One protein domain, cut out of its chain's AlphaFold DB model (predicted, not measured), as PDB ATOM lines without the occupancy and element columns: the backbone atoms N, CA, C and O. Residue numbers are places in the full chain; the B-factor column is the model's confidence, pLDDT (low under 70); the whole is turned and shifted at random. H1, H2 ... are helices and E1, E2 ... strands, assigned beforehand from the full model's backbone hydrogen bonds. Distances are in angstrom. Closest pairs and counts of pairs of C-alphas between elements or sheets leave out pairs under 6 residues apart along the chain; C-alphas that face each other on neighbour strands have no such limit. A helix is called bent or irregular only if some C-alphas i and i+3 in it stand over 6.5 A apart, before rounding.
ATOM      1  N   SER A  37     200.422 136.724 108.690       41.56
ATOM      2  CA  SER A  37     200.464 135.279 108.918       41.56
ATOM      3  C   SER A  37     200.502 134.452 107.619       41.56
ATOM      4  O   SER A  37     200.542 133.231 107.698       41.56
ATOM      5  N   GLY A  38     200.430 135.083 106.440       42.25
ATOM      6  CA  GLY A  38     200.686 134.444 105.157       42.25
ATOM      7  C   GLY A  38     202.173 134.472 104.842       42.25
ATOM      8  O   GLY A  38     202.663 135.435 104.256       42.25
ATOM      9  N   ILE A  39     202.862 133.405 105.230       52.56
ATOM     10  CA  ILE A  39     203.994 132.901 104.457       52.56
ATOM     11  C   ILE A  39     203.369 132.345 103.169       52.56
ATOM     12  O   ILE A  39     202.308 131.716 103.228       52.56
ATOM     13  N   GLY A  40     203.918 132.694 102.014       47.97
ATOM     14  CA  GLY A  40     203.450 132.158 100.738       47.97
ATOM     15  C   GLY A  40     204.581 131.426 100.023       47.97
ATOM     16  O   GLY A  40     205.716 131.495 100.503       47.97
ATOM     17  N   PRO A  41     204.273 130.762  98.896       51.38
ATOM     18  CA  PRO A  41     205.128 129.772  98.251       51.38
ATOM     19  C   PRO A  41     206.442 130.353  97.731       51.38
ATOM     20  O   PRO A  41     206.585 130.635  96.543       51.38
ATOM     21  N   ILE A  42     207.427 130.466  98.619       67.38
ATOM     22  CA  ILE A  42     208.810 130.804  98.287       67.38
ATOM     23  C   ILE A  42     209.659 129.539  98.393       67.38
ATOM     24  O   ILE A  42     209.596 128.809  99.379       67.38
ATOM     25  N   CYS A  43     210.450 129.295  97.354       72.94
ATOM     26  CA  CYS A  43     211.554 128.348  97.378       72.94
ATOM     27  C   CYS A  43     212.814 129.124  97.767       72.94
ATOM     28  O   CYS A  43     213.091 130.151  97.150       72.94
ATOM     29  N   VAL A  44     213.552 128.645  98.769       76.00
ATOM     30  CA  VAL A  44     214.735 129.339  99.320       76.00
ATOM     31  C   VAL A  44     216.055 128.629  98.998       76.00
ATOM     32  O   VAL A  44     217.056 128.743  99.708       76.00
ATOM     33  N   ASP A  45     216.053 127.808  97.947       79.06
ATOM     34  CA  ASP A  45     217.226 127.028  97.543       79.06
ATOM     35  C   ASP A  45     218.422 127.928  97.181       79.06
ATOM     36  O   ASP A  45     219.577 127.517  97.312       79.06
ATOM     37  N   ASP A  46     218.169 129.156  96.734       78.44
ATOM     38  CA  ASP A  46     219.192 130.126  96.343       78.44
ATOM     39  C   ASP A  46     219.913 130.670  97.581       78.44
ATOM     40  O   ASP A  46     221.139 130.599  97.660       78.44
ATOM     41  N   GLU A  47     219.166 131.071  98.604       83.62
ATOM     42  CA  GLU A  47     219.671 131.526  99.900       83.62
ATOM     43  C   GLU A  47     220.502 130.438 100.586       83.62
ATOM     44  O   GLU A  47     221.583 130.691 101.125       83.62
ATOM     45  N   VAL A  48     220.030 129.190 100.536       82.62
ATOM     46  CA  VAL A  48     220.769 128.048 101.091       82.62
ATOM     47  C   VAL A  48     222.096 127.852 100.353       82.62
ATOM     48  O   VAL A  48     223.121 127.589 100.987       82.62
ATOM     49  N   ARG A  49     222.123 128.035  99.024       82.44
ATOM     50  CA  ARG A  49     223.371 128.014  98.237       82.44
ATOM     51  C   ARG A  49     224.307 129.171  98.586       82.44
ATOM     52  O   ARG A  49     225.522 128.991  98.514       82.44
ATOM     53  N   GLU A  50     223.768 130.317  98.986       84.56
ATOM     54  CA  GLU A  50     224.528 131.487  99.444       84.56
ATOM     55  C   GLU A  50     225.004 131.381 100.905       84.56
ATOM     56  O   GLU A  50     225.792 132.210 101.364       84.56
ATOM     57  N   GLY A  51     224.618 130.317 101.616       86.75
ATOM     58  CA  GLY A  51     225.143 129.972 102.937       86.75
ATOM     59  C   GLY A  51     224.169 130.174 104.095       86.75
ATOM     60  O   GLY A  51     224.590 130.082 105.251       86.75
ATOM     61  N   PHE A  52     222.886 130.427 103.823       89.38
ATOM     62  CA  PHE A  52     221.852 130.423 104.856       89.38
ATOM     63  C   PHE A  52     221.628 128.999 105.382       89.38
ATOM     64  O   PHE A  52     221.531 128.034 104.623       89.38
ATOM     65  N   GLU A  53     221.524 128.857 106.703       90.81
ATOM     66  CA  GLU A  53     221.250 127.568 107.352       90.81
ATOM     67  C   GLU A  53     219.741 127.403 107.581       90.81
ATOM     68  O   GLU A  53     219.088 128.281 108.146       90.81
ATOM     69  N   ILE A  54     219.175 126.263 107.176       88.19
ATOM     70  CA  ILE A  54     217.772 125.927 107.447       88.19
ATOM     71  C   ILE A  54     217.627 125.544 108.919       88.19
ATOM     72  O   ILE A  54     218.204 124.554 109.365       88.19
ATOM     73  N   ILE A  55     216.815 126.296 109.661       88.69
ATOM     74  CA  ILE A  55     216.552 126.054 111.092       88.69
ATOM     75  C   ILE A  55     215.072 125.782 111.397       88.69
ATOM     76  O   ILE A  55     214.709 125.520 112.541       88.69
ATOM     77  N   GLY A  56     214.219 125.822 110.377       84.62
ATOM     78  CA  GLY A  56     212.818 125.413 110.417       84.62
ATOM     79  C   GLY A  56     212.179 125.594 109.044       84.62
ATOM     80  O   GLY A  56     212.773 126.228 108.173       84.62
ATOM     81  N   LYS A  57     210.965 125.067 108.844       82.12
ATOM     82  CA  LYS A  57     210.264 125.146 107.549       82.12
ATOM     83  C   LYS A  57     210.222 126.552 106.953       82.12
ATOM     84  O   LYS A  57     210.388 126.699 105.755       82.12
ATOM     85  N   PHE A  58     210.027 127.561 107.800       82.88
ATOM     86  CA  PHE A  58     209.880 128.965 107.400       82.88
ATOM     87  C   PHE A  58     210.946 129.868 108.029       82.88
ATOM     88  O   PHE A  58     210.723 131.064 108.213       82.88
ATOM     89  N   LYS A  59     212.065 129.283 108.472       87.94
ATOM     90  CA  LYS A  59     213.111 129.992 109.213       87.94
ATOM     91  C   LYS A  59     214.473 129.609 108.668       87.94
ATOM     92  O   LYS A  59     214.890 128.451 108.749       87.94
ATOM     93  N   LEU A  60     215.183 130.617 108.189       89.19
ATOM     94  CA  LEU A  60     216.593 130.513 107.857       89.19
ATOM     95  C   LEU A  60     217.430 131.230 108.906       89.19
ATOM     96  O   LEU A  60     216.950 132.090 109.641       89.19
ATOM     97  N   LYS A  61     218.706 130.888 108.950       92.25
ATOM     98  CA  LYS A  61     219.716 131.610 109.700       92.25
ATOM     99  C   LYS A  61     220.678 132.256 108.716       92.25
ATOM    100  O   LYS A  61     221.463 131.574 108.060       92.25
ATOM    101  N   ASN A  62     220.591 133.575 108.637       92.31
ATOM    102  CA  ASN A  62     221.458 134.425 107.847       92.31
ATOM    103  C   ASN A  62     222.865 134.441 108.474       92.31
ATOM    104  O   ASN A  62     222.997 134.768 109.661       92.31
ATOM    105  N   PRO A  63     223.929 134.094 107.726       91.81
ATOM    106  CA  PRO A  63     225.303 134.177 108.224       91.81
ATOM    107  C   PRO A  63     225.757 135.623 108.489       91.81
ATOM    108  O   PRO A  63     226.697 135.850 109.260       91.81
ATOM    109  N   HIS A  64     225.095 136.605 107.875       92.19
ATOM    110  CA  HIS A  64     225.438 138.022 107.925       92.19
ATOM    111  C   HIS A  64     224.193 138.893 108.178       92.19
ATOM    112  O   HIS A  64     223.804 139.669 107.305       92.19
ATOM    113  N   PRO A  65     223.577 138.799 109.373       92.00
ATOM    114  CA  PRO A  65     222.352 139.525 109.670       92.00
ATOM    115  C   PRO A  65     222.568 141.045 109.668       92.00
ATOM    116  O   PRO A  65     223.603 141.559 110.105       92.00
ATOM    117  N   ILE A  66     221.562 141.775 109.199       91.12
ATOM    118  CA  ILE A  66     221.578 143.217 108.957       91.12
ATOM    119  C   ILE A  66     221.565 143.965 110.294       91.12
ATOM    120  O   ILE A  66     220.525 144.005 110.951       91.12
ATOM    121  N   PRO A  67     222.654 144.631 110.706       92.19
ATOM    122  CA  PRO A  67     222.779 145.171 112.057       92.19
ATOM    123  C   PRO A  67     221.748 146.267 112.350       92.19
ATOM    124  O   PRO A  67     221.471 147.106 111.492       92.19
ATOM    125  N   ILE A  68     221.229 146.307 113.581       92.75
ATOM    126  CA  ILE A  68     220.387 147.410 114.073       92.75
ATOM    127  C   ILE A  68     221.280 148.587 114.482       92.75
ATOM    128  O   ILE A  68     222.183 148.432 115.308       92.75
ATOM    129  N   ASP A  69     221.017 149.768 113.924       92.19
ATOM    130  CA  ASP A  69     221.799 150.977 114.176       92.19
ATOM    131  C   ASP A  69     221.309 151.788 115.390       92.19
ATOM    132  O   ASP A  69     220.262 151.541 115.990       92.19
ATOM    133  N   ASP A  70     222.081 152.804 115.772       93.19
ATOM    134  CA  ASP A  70     221.795 153.636 116.942       93.19
ATOM    135  C   ASP A  70     220.467 154.400 116.853       93.19
ATOM    136  O   ASP A  70     219.805 154.598 117.876       93.19
ATOM    137  N   LYS A  71     220.056 154.829 115.654       91.69
ATOM    138  CA  LYS A  71     218.783 155.533 115.451       91.69
ATOM    139  C   LYS A  71     217.618 154.567 115.611       91.69
ATOM    140  O   LYS A  71     216.623 154.914 116.246       91.69
ATOM    141  N   GLU A  72     217.758 153.355 115.093       93.50
ATOM    142  CA  GLU A  72     216.774 152.287 115.246       93.50
ATOM    143  C   GLU A  72     216.652 151.856 116.711       93.50
ATOM    144  O   GLU A  72     215.539 151.712 117.208       93.50
ATOM    145  N   ILE A  73     217.754 151.761 117.462       96.38
ATOM    146  CA  ILE A  73     217.699 151.490 118.910       96.38
ATOM    147  C   ILE A  73     216.936 152.586 119.661       96.38
ATOM    148  O   ILE A  73     216.136 152.284 120.553       96.38
ATOM    149  N   LEU A  74     217.159 153.861 119.322       94.94
ATOM    150  CA  LEU A  74     216.413 154.973 119.918       94.94
ATOM    151  C   LEU A  74     214.920 154.891 119.581       94.94
ATOM    152  O   LEU A  74     214.087 155.068 120.471       94.94
ATOM    153  N   PHE A  75     214.587 154.555 118.334       93.31
ATOM    154  CA  PHE A  75     213.208 154.324 117.915       93.31
ATOM    155  C   PHE A  75     212.568 153.169 118.698       93.31
ATOM    156  O   PHE A  75     211.460 153.317 119.216       93.31
ATOM    157  N   ILE A  76     213.275 152.045 118.857       94.94
ATOM    158  CA  ILE A  76     212.802 150.896 119.641       94.94
ATOM    159  C   ILE A  76     212.526 151.324 121.077       94.94
ATOM    160  O   ILE A  76     211.441 151.069 121.593       94.94
ATOM    161  N   LYS A  77     213.460 152.041 121.706       94.81
ATOM    162  CA  LYS A  77     213.303 152.550 123.074       94.81
ATOM    163  C   LYS A  77     212.059 153.429 123.238       94.81
ATOM    164  O   LYS A  77     211.397 153.343 124.269       94.81
ATOM    165  N   GLU A  78     211.747 154.263 122.247       93.50
ATOM    166  CA  GLU A  78     210.566 155.133 122.254       93.50
ATOM    167  C   GLU A  78     209.260 154.343 122.072       93.50
ATOM    168  O   GLU A  78     208.281 154.589 122.777       93.50
ATOM    169  N   LYS A  79     209.225 153.389 121.130       93.38
ATOM    170  CA  LYS A  79     207.993 152.671 120.758       93.38
ATOM    171  C   LYS A  79     207.669 151.470 121.636       93.38
ATOM    172  O   LYS A  79     206.495 151.139 121.782       93.38
ATOM    173  N   LEU A  80     208.671 150.845 122.247       94.25
ATOM    174  CA  LEU A  80     208.516 149.653 123.080       94.25
ATOM    175  C   LEU A  80     207.460 149.791 124.192       94.25
ATOM    176  O   LEU A  80     206.593 148.922 124.254       94.25
ATOM    177  N   PRO A  81     207.437 150.844 125.037       93.25
ATOM    178  CA  PRO A  81     206.412 150.964 126.081       93.25
ATOM    179  C   PRO A  81     204.990 151.078 125.522       93.25
ATOM    180  O   PRO A  81     204.053 150.542 126.112       93.25
ATOM    181  N   ILE A  82     204.829 151.766 124.386       91.94
ATOM    182  CA  ILE A  82     203.532 151.937 123.719       91.94
ATOM    183  C   ILE A  82     203.052 150.576 123.216       91.94
ATOM    184  O   ILE A  82     201.958 150.140 123.565       91.94
ATOM    185  N   TRP A  83     203.910 149.880 122.473       93.56
ATOM    186  CA  TRP A  83     203.595 148.577 121.902       93.56
ATOM    187  C   TRP A  83     203.324 147.515 122.982       93.56
ATOM    188  O   TRP A  83     202.348 146.775 122.878       93.56
ATOM    189  N   LEU A  84     204.116 147.469 124.062       93.00
ATOM    190  CA  LEU A  84     203.896 146.532 125.175       93.00
ATOM    191  C   LEU A  84     202.542 146.753 125.849       93.00
ATOM    192  O   LEU A  84     201.855 145.788 126.163       93.00
ATOM    193  N   LYS A  85     202.139 148.012 126.053       91.00
ATOM    194  CA  LYS A  85     200.840 148.344 126.652       91.00
ATOM    195  C   LYS A  85     199.667 147.891 125.778       91.00
ATOM    196  O   LYS A  85     198.615 147.542 126.310       91.00
ATOM    197  N   GLU A  86     199.836 147.928 124.459       89.69
ATOM    198  CA  GLU A  86     198.817 147.513 123.490       89.69
ATOM    199  C   GLU A  86     198.692 145.984 123.384       89.69
ATOM    200  O   GLU A  86     197.577 145.490 123.232       89.69
ATOM    201  N   ASN A  87     199.800 145.240 123.499       88.50
ATOM    202  CA  ASN A  87     199.829 143.789 123.250       88.50
ATOM    203  C   ASN A  87     199.817 142.933 124.528       88.50
ATOM    204  O   ASN A  87     199.299 141.819 124.518       88.50
ATOM    205  N   TYR A  88     200.309 143.460 125.652       86.69
ATOM    206  CA  TYR A  88     200.348 142.765 126.939       86.69
ATOM    207  C   TYR A  88     199.700 143.634 128.027       86.69
ATOM    208  O   TYR A  88     200.359 144.335 128.794       86.69
ATOM    209  N   SER A  89     198.371 143.590 128.117       84.31
ATOM    210  CA  SER A  89     197.601 144.406 129.072       84.31
ATOM    211  C   SER A  89     197.858 144.057 130.545       84.31
ATOM    212  O   SER A  89     197.603 144.869 131.434       84.31
ATOM    213  N   GLN A  90     198.374 142.858 130.805       85.25
ATOM    214  CA  GLN A  90     198.658 142.321 132.132       85.25
ATOM    215  C   GLN A  90     199.973 142.823 132.752       85.25
ATOM    216  O   GLN A  90     200.163 142.648 133.955       85.25
ATOM    217  N   ILE A  91     200.872 143.435 131.968       85.88
ATOM    218  CA  ILE A  91     202.177 143.912 132.453       85.88
ATOM    219  C   ILE A  91     202.193 145.427 132.667       85.88
ATOM    220  O   ILE A  91     201.541 146.199 131.964       85.88
ATOM    221  N   ASN A  92     203.020 145.887 133.609       86.94
ATOM    222  CA  ASN A  92     203.341 147.308 133.713       86.94
ATOM    223  C   ASN A  92     204.477 147.656 132.737       86.94
ATOM    224  O   ASN A  92     205.654 147.638 133.104       86.94
ATOM    225  N   ALA A  93     204.106 147.977 131.494       86.56
ATOM    226  CA  ALA A  93     205.040 148.305 130.414       86.56
ATOM    227  C   ALA A  93     206.064 149.383 130.812       86.56
ATOM    228  O   ALA A  93     207.252 149.226 130.548       86.56
ATOM    229  N   ASN A  94     205.627 150.434 131.516       84.56
ATOM    230  CA  ASN A  94     206.512 151.519 131.940       84.56
ATOM    231  C   ASN A  94     207.616 151.015 132.875       84.56
ATOM    232  O   ASN A  94     208.782 151.333 132.655       84.56
ATOM    233  N   ASN A  95     207.271 150.193 133.871       85.38
ATOM    234  CA  ASN A  95     208.260 149.635 134.796       85.38
ATOM    235  C   ASN A  95     209.287 148.753 134.068       85.38
ATOM    236  O   ASN A  95     210.478 148.811 134.374       85.38
ATOM    237  N   LEU A  96     208.835 147.965 133.088       85.38
ATOM    238  CA  LEU A  96     209.692 147.061 132.318       85.38
ATOM    239  C   LEU A  96     210.653 147.798 131.387       85.38
ATOM    240  O   LEU A  96     211.780 147.349 131.192       85.38
ATOM    241  N   THR A  97     210.239 148.933 130.823       87.69
ATOM    242  CA  THR A  97     211.053 149.667 129.843       87.69
ATOM    243  C   THR A  97     211.866 150.807 130.439       87.69
ATOM    244  O   THR A  97     212.872 151.202 129.852       87.69
ATOM    245  N   GLN A  98     211.456 151.368 131.580       83.81
ATOM    246  CA  GLN A  98     212.109 152.540 132.177       83.81
ATOM    247  C   GLN A  98     213.565 152.261 132.562       83.81
ATOM    248  O   GLN A  98     214.413 153.141 132.426       83.81
ATOM    249  N   SER A  99     213.860 151.034 132.994       80.62
ATOM    250  CA  SER A  99     215.212 150.607 133.358       80.62
ATOM    251  C   SER A  99     216.110 150.305 132.155       80.62
ATOM    252  O   SER A  99     217.321 150.281 132.318       80.62
ATOM    253  N   LEU A 100     215.554 150.117 130.950       90.75
ATOM    254  CA  LEU A 100     216.323 149.713 129.771       90.75
ATOM    255  C   LEU A 100     217.076 150.900 129.169       90.75
ATOM    256  O   LEU A 100     216.510 151.703 128.424       90.75
ATOM    257  N   SER A 101     218.368 151.018 129.449       92.88
ATOM    258  CA  SER A 101     219.246 151.970 128.761       92.88
ATOM    259  C   SER A 101     219.455 151.608 127.279       92.88
ATOM    260  O   SER A 101     219.239 150.473 126.858       92.88
ATOM    261  N   VAL A 102     219.916 152.571 126.469       94.06
ATOM    262  CA  VAL A 102     220.278 152.334 125.052       94.06
ATOM    263  C   VAL A 102     221.330 151.227 124.934       94.06
ATOM    264  O   VAL A 102     221.192 150.327 124.111       94.06
ATOM    265  N   SER A 103     222.352 151.250 125.792       94.06
ATOM    266  CA  SER A 103     223.410 150.234 125.804       94.06
ATOM    267  C   SER A 103     222.886 148.850 126.185       94.06
ATOM    268  O   SER A 103     223.335 147.845 125.635       94.06
ATOM    269  N   GLU A 104     221.918 148.770 127.100       94.12
ATOM    270  CA  GLU A 104     221.280 147.496 127.431       94.12
ATOM    271  C   GLU A 104     220.418 146.962 126.300       94.12
ATOM    272  O   GLU A 104     220.454 145.758 126.066       94.12
ATOM    273  N   LEU A 105     219.682 147.822 125.593       95.44
ATOM    274  CA  LEU A 105     218.919 147.417 124.413       95.44
ATOM    275  C   LEU A 105     219.848 146.846 123.340       95.44
ATOM    276  O   LEU A 105     219.623 145.723 122.907       95.44
ATOM    277  N   LYS A 106     220.947 147.539 123.007       94.62
ATOM    278  CA  LYS A 106     221.964 147.033 122.062       94.62
ATOM    279  C   LYS A 106     222.499 145.653 122.445       94.62
ATOM    280  O   LYS A 106     222.750 144.828 121.581       94.62
ATOM    281  N   ARG A 107     222.690 145.402 123.743       94.44
ATOM    282  CA  ARG A 107     223.188 144.114 124.243       94.44
ATOM    283  C   ARG A 107     222.108 143.032 124.265       94.44
ATOM    284  O   ARG A 107     222.427 141.863 124.084       94.44
ATOM    285  N   LYS A 108     220.862 143.380 124.588       95.19
ATOM    286  CA  LYS A 108     219.778 142.410 124.805       95.19
ATOM    287  C   LYS A 108     219.012 142.061 123.534       95.19
ATOM    288  O   LYS A 108     218.439 140.981 123.488       95.19
ATOM    289  N   ILE A 109     218.984 142.953 122.550       96.88
ATOM    290  CA  ILE A 109     218.389 142.680 121.244       96.88
ATOM    291  C   ILE A 109     219.360 141.787 120.477       96.88
ATOM    292  O   ILE A 109     220.493 142.184 120.216       96.88
ATOM    293  N   GLN A 110     218.926 140.574 120.158       96.81
ATOM    294  CA  GLN A 110     219.750 139.564 119.500       96.81
ATOM    295  C   GLN A 110     219.060 139.078 118.235       96.81
ATOM    296  O   GLN A 110     217.844 138.909 118.225       96.81
ATOM    297  N   TYR A 111     219.833 138.859 117.175       97.06
ATOM    298  CA  TYR A 111     219.335 138.192 115.977       97.06
ATOM    299  C   TYR A 111     218.877 136.767 116.323       97.06
ATOM    300  O   TYR A 111     219.509 136.105 117.152       97.06
ATOM    301  N   VAL A 112     217.796 136.300 115.696       95.00
ATOM    302  CA  VAL A 112     217.268 134.947 115.921       95.00
ATOM    303  C   VAL A 112     217.160 134.154 114.624       95.00
ATOM    304  O   VAL A 112     217.679 133.043 114.561       95.00
ATOM    305  N   PHE A 113     216.484 134.695 113.613       93.62
ATOM    306  CA  PHE A 113     216.252 134.021 112.334       93.62
ATOM    307  C   PHE A 113     215.840 135.026 111.258       93.62
ATOM    308  O   PHE A 113     215.540 136.180 111.557       93.62
ATOM    309  N   THR A 114     215.786 134.569 110.017       90.38
ATOM    310  CA  THR A 114     215.337 135.316 108.844       90.38
ATOM    311  C   THR A 114     214.117 134.623 108.258       90.38
ATOM    312  O   THR A 114     214.044 133.389 108.232       90.38
ATOM    313  N   VAL A 115     213.147 135.422 107.820       86.31
ATOM    314  CA  VAL A 115     211.937 134.949 107.141       86.31
ATOM    315  C   VAL A 115     211.784 135.627 105.790       86.31
ATOM    316  O   VAL A 115     212.199 136.770 105.601       86.31
ATOM    317  N   TYR A 116     211.130 134.910 104.884       76.19
ATOM    318  CA  TYR A 116     210.781 135.342 103.542       76.19
ATOM    319  C   TYR A 116     209.259 135.326 103.436       76.19
ATOM    320  O   TYR A 116     208.602 134.400 103.916       76.19
ATOM    321  N   GLN A 117     208.694 136.374 102.843       67.00
ATOM    322  CA  GLN A 117     207.256 136.498 102.631       67.00
ATOM    323  C   GLN A 117     206.957 136.670 101.138       67.00
ATOM    324  O   GLN A 117     207.504 137.575 100.509       67.00
ATOM    325  N   ASP A 118     206.070 135.824 100.598       53.41
ATOM    326  CA  ASP A 118     205.624 135.900  99.199       53.41
ATOM    327  C   ASP A 118     204.741 137.132  98.956       53.41
ATOM    328  O   ASP A 118     203.855 137.458  99.759       53.41
ATOM    329  N   GLY A 119     205.008 137.832  97.851       59.88
ATOM    330  CA  GLY A 119     204.486 139.156  97.511       59.88
ATOM    331  C   GLY A 119     205.586 140.118  97.042       59.88
ATOM    332  O   GLY A 119     206.554 139.709  96.409       59.88
ATOM    333  N   SER A 120     205.448 141.417  97.339       47.50
ATOM    334  CA  SER A 120     206.495 142.433  97.113       47.50
ATOM    335  C   SER A 120     207.647 142.211  98.108       47.50
ATOM    336  O   SER A 120     207.658 142.836  99.166       47.50
ATOM    337  N   MET A 121     208.519 141.240  97.817       51.78
ATOM    338  CA  MET A 121     209.445 140.565  98.739       51.78
ATOM    339  C   MET A 121     209.996 141.441  99.877       51.78
ATOM    340  O   MET A 121     210.638 142.467  99.657       51.78
ATOM    341  N   ILE A 122     209.757 140.984 101.108       58.56
ATOM    342  CA  ILE A 122     210.347 141.528 102.331       58.56
ATOM    343  C   ILE A 122     211.140 140.387 102.977       58.56
ATOM    344  O   ILE A 122     210.585 139.582 103.724       58.56
ATOM    345  N   GLU A 123     212.432 140.296 102.656       74.38
ATOM    346  CA  GLU A 123     213.400 139.550 103.467       74.38
ATOM    347  C   GLU A 123     213.513 140.271 104.808       74.38
ATOM    348  O   GLU A 123     213.878 141.451 104.841       74.38
ATOM    349  N   ALA A 124     213.173 139.594 105.905       85.56
ATOM    350  CA  ALA A 124     213.209 140.182 107.235       85.56
ATOM    351  C   ALA A 124     214.109 139.384 108.174       85.56
ATOM    352  O   ALA A 124     213.781 138.261 108.566       85.56
ATOM    353  N   ASP A 125     215.191 140.018 108.620       91.88
ATOM    354  CA  ASP A 125     215.934 139.568 109.785       91.88
ATOM    355  C   ASP A 125     215.135 139.889 111.044       91.88
ATOM    356  O   ASP A 125     214.763 141.035 111.323       91.88
ATOM    357  N   ILE A 126     214.870 138.850 111.825       93.44
ATOM    358  CA  ILE A 126     214.104 138.931 113.054       93.44
ATOM    359  C   ILE A 126     215.058 138.951 114.234       93.44
ATOM    360  O   ILE A 126     215.797 138.002 114.512       93.44
ATOM    361  N   TYR A 127     214.985 140.048 114.973       96.81
ATOM    362  CA  TYR A 127     215.651 140.223 116.249       96.81
ATOM    363  C   TYR A 127     214.673 139.957 117.386       96.81
ATOM    364  O   TYR A 127     213.473 140.168 117.240       96.81
ATOM    365  N   CYS A 128     215.163 139.534 118.543       97.12
ATOM    366  CA  CYS A 128     214.349 139.334 119.731       97.12
ATOM    367  C   CYS A 128     214.921 140.099 120.919       97.12
ATOM    368  O   CYS A 128     216.125 140.087 121.181       97.12
ATOM    369  N   LEU A 129     214.022 140.754 121.645       96.50
ATOM    370  CA  LEU A 129     214.251 141.299 122.970       96.50
ATOM    371  C   LEU A 129     213.378 140.534 123.964       96.50
ATOM    372  O   LEU A 129     212.159 140.698 123.973       96.50
ATOM    373  N   THR A 130     214.004 139.752 124.841       94.75
ATOM    374  CA  THR A 130     213.305 139.113 125.961       94.75
ATOM    375  C   THR A 130     213.295 140.037 127.176       94.75
ATOM    376  O   THR A 130     214.341 140.417 127.717       94.75
ATOM    377  N   LEU A 131     212.097 140.388 127.625       92.75
ATOM    378  CA  LEU A 131     211.827 141.123 128.857       92.75
ATOM    379  C   LEU A 131     211.327 140.159 129.930       92.75
ATOM    380  O   LEU A 131     210.758 139.126 129.610       92.75
ATOM    381  N   TYR A 132     211.523 140.493 131.203       89.69
ATOM    382  CA  TYR A 132     211.083 139.651 132.313       89.69
ATOM    383  C   TYR A 132     210.213 140.458 133.273       89.69
ATOM    384  O   TYR A 132     210.698 141.427 133.857       89.69
ATOM    385  N   ASP A 133     208.964 140.037 133.479       88.38
ATOM    386  CA  ASP A 133     208.113 140.520 134.573       88.38
ATOM    387  C   ASP A 133     207.906 139.390 135.576       88.38
ATOM    388  O   ASP A 133     207.392 138.333 135.225       88.38
ATOM    389  N   LYS A 134     208.338 139.578 136.829       87.50
ATOM    390  CA  LYS A 134     208.240 138.552 137.890       87.50
ATOM    391  C   LYS A 134     208.752 137.164 137.447       87.50
ATOM    392  O   LYS A 134     208.139 136.148 137.760       87.50
ATOM    393  N   ASN A 135     209.882 137.132 136.733       85.38
ATOM    394  CA  ASN A 135     210.508 135.938 136.135       85.38
ATOM    395  C   ASN A 135     209.732 135.274 134.983       85.38
ATOM    396  O   ASN A 135     210.157 134.228 134.499       85.38
ATOM    397  N   ILE A 136     208.641 135.873 134.511       89.38
ATOM    398  CA  ILE A 136     207.935 135.434 133.307       89.38
ATOM    399  C   ILE A 136     208.573 136.143 132.103       89.38
ATOM    400  O   ILE A 136     208.633 137.376 132.112       89.38
ATOM    401  N   PRO A 137     209.081 135.402 131.099       91.31
ATOM    402  CA  PRO A 137     209.653 135.995 129.900       91.31
ATOM    403  C   PRO A 137     208.557 136.500 128.953       91.31
ATOM    404  O   PRO A 137     207.537 135.840 128.770       91.31
ATOM    405  N   TYR A 138     208.815 137.644 128.327       91.56
ATOM    406  CA  TYR A 138     208.022 138.247 127.261       91.56
ATOM    407  C   TYR A 138     208.951 138.578 126.101       91.56
ATOM    408  O   TYR A 138     209.858 139.405 126.240       91.56
ATOM    409  N   ASN A 139     208.744 137.930 124.968       93.75
ATOM    410  CA  ASN A 139     209.543 138.107 123.771       93.75
ATOM    411  C   ASN A 139     208.916 139.176 122.879       93.75
ATOM    412  O   ASN A 139     207.731 139.140 122.543       93.75
ATOM    413  N   VAL A 140     209.749 140.132 122.484       95.31
ATOM    414  CA  VAL A 140     209.412 141.162 121.506       95.31
ATOM    415  C   VAL A 140     210.259 140.914 120.274       95.31
ATOM    416  O   VAL A 140     211.482 141.046 120.328       95.31
ATOM    417  N   TYR A 141     209.611 140.542 119.179       94.50
ATOM    418  CA  TYR A 141     210.269 140.295 117.905       94.50
ATOM    419  C   TYR A 141     210.280 141.582 117.080       94.50
ATOM    420  O   TYR A 141     209.259 142.251 116.907       94.50
ATOM    421  N   ILE A 142     211.462 141.951 116.611       94.62
ATOM    422  CA  ILE A 142     211.783 143.233 115.997       94.62
ATOM    423  C   ILE A 142     212.287 142.931 114.583       94.62
ATOM    424  O   ILE A 142     213.427 142.487 114.434       94.62
ATOM    425  N   PRO A 143     211.457 143.126 113.549       90.88
ATOM    426  CA  PRO A 143     211.857 142.835 112.182       90.88
ATOM    427  C   PRO A 143     212.658 143.994 111.595       90.88
ATOM    428  O   PRO A 143     212.251 145.156 111.696       90.88
ATOM    429  N   LYS A 144     213.761 143.670 110.931       89.75
ATOM    430  CA  LYS A 144     214.490 144.581 110.056       89.75
ATOM    431  C   LYS A 144     214.517 143.981 108.668       89.75
ATOM    432  O   LYS A 144     214.964 142.853 108.507       89.75
ATOM    433  N   ALA A 145     214.012 144.719 107.691       83.00
ATOM    434  CA  ALA A 145     213.697 144.117 106.415       83.00
ATOM    435  C   ALA A 145     214.070 144.976 105.216       83.00
ATOM    436  O   ALA A 145     214.026 146.208 105.295       83.00
ATOM    437  N   LEU A 146     214.433 144.310 104.119       73.94
ATOM    438  CA  LEU A 146     214.616 144.950 102.821       73.94
ATOM    439  C   LEU A 146     213.248 145.263 102.230       73.94
ATOM    440  O   LEU A 146     212.346 144.428 102.269       73.94
ATOM    441  N   TRP A 147     213.092 146.465 101.687       65.19
ATOM    442  CA  TRP A 147     211.835 146.876 101.078       65.19
ATOM    443  C   TRP A 147     211.968 147.013  99.560       65.19
ATOM    444  O   TRP A 147     212.693 147.893  99.085       65.19
ATOM    445  N   ASP A 148     211.216 146.202  98.809       55.59
ATOM    446  CA  ASP A 148     211.299 146.146  97.339       55.59
ATOM    447  C   ASP A 148     210.099 146.785  96.591       55.59
ATOM    448  O   ASP A 148     210.033 146.789  95.367       55.59
ATOM    449  N   ASP A 149     209.137 147.408  97.288       60.06
ATOM    450  CA  ASP A 149     208.009 148.105  96.630       60.06
ATOM    451  C   ASP A 149     208.297 149.608  96.406       60.06
ATOM    452  O   ASP A 149     208.145 150.440  97.311       60.06
ATOM    453  N   GLU A 150     208.697 149.956  95.177       54.84
ATOM    454  CA  GLU A 150     209.071 151.309  94.734       54.84
ATOM    455  C   GLU A 150     207.930 152.345  94.834       54.84
ATOM    456  O   GLU A 150     208.164 153.499  95.218       54.84
ATOM    457  N   GLU A 151     206.685 151.975  94.502       56.09
ATOM    458  CA  GLU A 151     205.539 152.898  94.564       56.09
ATOM    459  C   GLU A 151     205.220 153.279  96.009       56.09
ATOM    460  O   GLU A 151     204.865 154.425  96.310       56.09
ATOM    461  N   PHE A 152     205.390 152.325  96.918       53.56
ATOM    462  CA  PHE A 152     205.140 152.525  98.331       53.56
ATOM    463  C   PHE A 152     206.247 153.338  99.025       53.56
ATOM    464  O   PHE A 152     205.962 154.252  99.808       53.56
ATOM    465  N   VAL A 153     207.508 153.068  98.683       54.75
ATOM    466  CA  VAL A 153     208.705 153.811  99.121       54.75
ATOM    467  C   VAL A 153     208.570 155.310  98.835       54.75
ATOM    468  O   VAL A 153     208.785 156.144  99.726       54.75
ATOM    469  N   LYS A 154     208.110 155.659  97.626       58.19
ATOM    470  CA  LYS A 154     207.880 157.050  97.197       58.19
ATOM    471  C   LYS A 154     206.843 157.783  98.055       58.19
ATOM    472  O   LYS A 154     206.989 158.980  98.283       58.19
ATOM    473  N   GLN A 155     205.823 157.093  98.572       58.75
ATOM    474  CA  GLN A 155     204.778 157.707  99.408       58.75
ATOM    475  C   GLN A 155     205.240 158.023 100.836       58.75
ATOM    476  O   GLN A 155     204.634 158.861 101.506       58.75
ATOM    477  N   ARG A 156     206.286 157.348 101.327       56.47
ATOM    478  CA  ARG A 156     206.767 157.459 102.716       56.47
ATOM    479  C   ARG A 156     208.123 158.148 102.856       56.47
ATOM    480  O   ARG A 156     208.545 158.397 103.980       56.47
ATOM    481  N   GLY A 157     208.767 158.499 101.742       57.78
ATOM    482  CA  GLY A 157     210.043 159.217 101.739       57.78
ATOM    483  C   GLY A 157     211.255 158.347 102.087       57.78
ATOM    484  O   GLY A 157     212.286 158.891 102.475       57.78
ATOM    485  N   HIS A 158     211.137 157.024 101.956       64.25
ATOM    486  CA  HIS A 158     212.279 156.105 102.014       64.25
ATOM    487  C   HIS A 158     212.902 155.969 100.622       64.25
ATOM    488  O   HIS A 158     212.303 156.422  99.642       64.25
ATOM    489  N   LYS A 159     214.091 155.366 100.505       58.78
ATOM    490  CA  LYS A 159     214.620 154.968  99.191       58.78
ATOM    491  C   LYS A 159     214.383 153.486  98.949       58.78
ATOM    492  O   LYS A 159     214.282 152.690  99.876       58.78
ATOM    493  N   TRP A 160     214.252 153.144  97.676       61.88
ATOM    494  CA  TRP A 160     214.063 151.768  97.244       61.88
ATOM    495  C   TRP A 160     215.354 150.983  97.514       61.88
ATOM    496  O   TRP A 160     216.443 151.535  97.326       61.88
ATOM    497  N   GLY A 161     215.230 149.749  98.005       65.50
ATOM    498  CA  GLY A 161     216.376 148.924  98.400       65.50
ATOM    499  C   GLY A 161     217.047 149.331  99.721       65.50
ATOM    500  O   GLY A 161     218.170 148.907  99.987       65.50
ATOM    501  N   GLU A 162     216.408 150.159 100.555       71.25
ATOM    502  CA  GLU A 162     216.890 150.427 101.917       71.25
ATOM    503  C   GLU A 162     216.327 149.404 102.912       71.25
ATOM    504  O   GLU A 162     215.132 149.103 102.917       71.25
ATOM    505  N   TYR A 163     217.192 148.913 103.801       76.75
ATOM    506  CA  TYR A 163     216.767 148.134 104.959       76.75
ATOM    507  C   TYR A 163     216.135 149.047 106.002       76.75
ATOM    508  O   TYR A 163     216.747 150.032 106.428       76.75
ATOM    509  N   ILE A 164     214.934 148.696 106.449       78.88
ATOM    510  CA  ILE A 164     214.185 149.472 107.433       78.88
ATOM    511  C   ILE A 164     213.749 148.611 108.612       78.88
ATOM    512  O   ILE A 164     213.379 147.445 108.468       78.88
ATOM    513  N   LEU A 165     213.734 149.222 109.792       83.38
ATOM    514  CA  LEU A 165     213.051 148.663 110.945       83.38
ATOM    515  C   LEU A 165     211.532 148.672 110.709       83.38
ATOM    516  O   LEU A 165     210.930 149.728 110.491       83.38
ATOM    517  N   VAL A 166     210.902 147.504 110.788       80.56
ATOM    518  CA  VAL A 166     209.456 147.353 110.601       80.56
ATOM    519  C   VAL A 166     208.732 147.610 111.924       80.56
ATOM    520  O   VAL A 166     209.132 147.130 112.985       80.56
ATOM    521  N   TYR A 167     207.640 148.375 111.864       77.12
ATOM    522  CA  TYR A 167     206.754 148.642 113.000       77.12
ATOM    523  C   TYR A 167     205.283 148.442 112.586       77.12
ATOM    524  O   TYR A 167     204.892 148.939 111.521       77.12
ATOM    525  N   PRO A 168     204.427 147.800 113.411       82.94
ATOM    526  CA  PRO A 168     204.628 147.403 114.817       82.94
ATOM    527  C   PRO A 168     205.596 146.225 115.029       82.94
ATOM    528  O   PRO A 168     205.876 145.487 114.091       82.94
ATOM    529  N   PHE A 169     206.089 146.051 116.265       90.38
ATOM    530  CA  PHE A 169     206.799 144.826 116.671       90.38
ATOM    531  C   PHE A 169     205.844 143.624 116.693       90.38
ATOM    532  O   PHE A 169     204.623 143.782 116.564       90.38
ATOM    533  N   LEU A 170     206.399 142.428 116.875       90.69
ATOM    534  CA  LEU A 170     205.672 141.161 116.842       90.69
ATOM    535  C   LEU A 170     205.801 140.433 118.189       90.69
ATOM    536  O   LEU A 170     206.770 140.621 118.928       90.69
ATOM    537  N   ASP A 171     204.793 139.633 118.522       90.44
ATOM    538  CA  ASP A 171     204.639 138.945 119.806       90.44
ATOM    539  C   ASP A 171     204.873 137.428 119.679       90.44
ATOM    540  O   ASP A 171     205.177 136.905 118.599       90.44
ATOM    541  N   GLU A 172     204.733 136.686 120.782       89.31
ATOM    542  CA  GLU A 172     204.862 135.224 120.722       89.31
ATOM    543  C   GLU A 172     203.774 134.567 119.877       89.31
ATOM    544  O   GLU A 172     204.025 133.522 119.276       89.31
ATOM    545  N   LYS A 173     202.583 135.172 119.792       87.69
ATOM    546  CA  LYS A 173     201.498 134.643 118.968       87.69
ATOM    547  C   LYS A 173     201.896 134.652 117.498       87.69
ATOM    548  O   LYS A 173     201.710 133.644 116.819       87.69
ATOM    549  N   TRP A 174     202.471 135.747 117.009       87.44
ATOM    550  CA  TRP A 174     203.017 135.802 115.659       87.44
ATOM    551  C   TRP A 174     204.094 134.734 115.447       87.44
ATOM    552  O   TRP A 174     203.984 133.955 114.502       87.44
ATOM    553  N   HIS A 175     205.069 134.636 116.355       86.88
ATOM    554  CA  HIS A 175     206.148 133.652 116.236       86.88
ATOM    555  C   HIS A 175     205.621 132.210 116.198       86.88
ATOM    556  O   HIS A 175     206.097 131.406 115.404       86.88
ATOM    557  N   SER A 176     204.599 131.892 116.999       84.50
ATOM    558  CA  SER A 176     203.984 130.559 117.020       84.50
ATOM    559  C   SER A 176     203.286 130.182 115.711       84.50
ATOM    560  O   SER A 176     203.218 129.004 115.382       84.50
ATOM    561  N   ASN A 177     202.811 131.160 114.931       79.06
ATOM    562  CA  ASN A 177     202.162 130.883 113.644       79.06
ATOM    563  C   ASN A 177     203.154 130.418 112.572       79.06
ATOM    564  O   ASN A 177     202.744 129.797 111.596       79.06
ATOM    565  N   ILE A 178     204.437 130.741 112.743       77.62
ATOM    566  CA  ILE A 178     205.517 130.369 111.823       77.62
ATOM    567  C   ILE A 178     206.415 129.272 112.410       77.62
ATOM    568  O   ILE A 178     207.414 128.887 111.803       77.62
ATOM    569  N   ASP A 179     206.097 128.793 113.614       77.00
ATOM    570  CA  ASP A 179     206.833 127.731 114.283       77.00
ATOM    571  C   ASP A 179     206.292 126.380 113.811       77.00
ATOM    572  O   ASP A 179     205.260 125.889 114.267       77.00
TER     573      ASP A 179
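What this domain is: This is residues 37 to 179 of the 190 residues of an uncharacterized protein of Prevotella oris F0302 (UniProt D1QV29). A long, strongly twisted hairpin of E4 and E5 runs through the middle, with E3 and the short E6 at the edges of its sheet; H2, H3 and H4 gather along one side of it, and H6 sits across from them beside E5. The small hairpin E1 E2 lies next to E3 with H1 beyond it, while H5 lies out past the E6 end of the sheet. The printed part has 143 residues, with six named helices and six named strands in the order H1 E1 E2 H2 H3 H4 E3 E4 E5 H5 E6 H6; its class is mixed, helices and strands. The larger sheet has the order E3 E4 E5 E6, all antiparallel. The whole is compact, with a radius of gyration of the C-alphas of 15.8 A, and spans 44 by 35 by 26 A.

Where its parts are: H1 is residues 45 to 50, beginning at C-alpha 45 (217.226, 127.028, 97.543). E1 is residues 53 to 56 and E2 residues 59 to 61. H2, residues 70 to 87, is 24.9 A long, with a kink of 44 degrees near residue 81; it is irregular, C-alphas 78 and 81 being 7.0 A apart. H3 is residues 93 to 98 and H4 residues 102 to 108. E3 is residues 110 to 115, 15.3 A; E4 residues 124 to 133, 27.8 A; and E5 residues 136 to 146, 32.6 A, beginning at C-alpha 136 (207.935, 135.434, 133.307). H5 is residues 150 to 156, E6 residues 163 to 165, and H6 residues 172 to 177, ending at C-alpha 177 (202.162, 130.883, 113.644).

How they stand to each other: E3, E4 and E5 form a meander, each strand the antiparallel neighbour of the one before. N 112 and O 126 of E3 and E4 are 2.9 A apart, N 129 and O 140 of E4 and E5 2.9 A, and N 145 and O 164 of E5 and E6 2.9 A. In the hairpin E1 E2, N 61 and O 53 are 2.8 A apart. The closest C-alphas of E2 and E3, Lys 61 and Phe 113, are 5.0 A apart. H2 stands at the level of the larger sheet, 2.2 A over a local plane fitted to just 6 C-alphas. H2 and H3 are a helical hairpin and touch through residues 77 to 85 of H2, closest at C-alphas 81 and 93, 5.3 A. H2 touches H4 with residues 73 to 77, closest at C-alphas 73 and 102, 6.7 A; at 72 degrees they are only just about perpendicular. H3, H4 and H6 only graze the larger sheet; the closest C-alphas of E5 and H6, Asn 139 and Glu 172, are 6.3 A apart. H1 and H5 are not on that sheet. Every O i to N i+4 pair is within hydrogen-bond range in H1, H3, H4 and H6, but 12 of 14 in H2 and 2 of 3 in H5.

The domain as a whole: The C-alphas farthest apart, those of Lys 134 and Glu 151, are 45.7 A apart. The printed part has no cut and no long link. Mean pLDDT of the printed part is 82.5; residues 37 to 42, 117 to 122 and 147 to 161 are under 70.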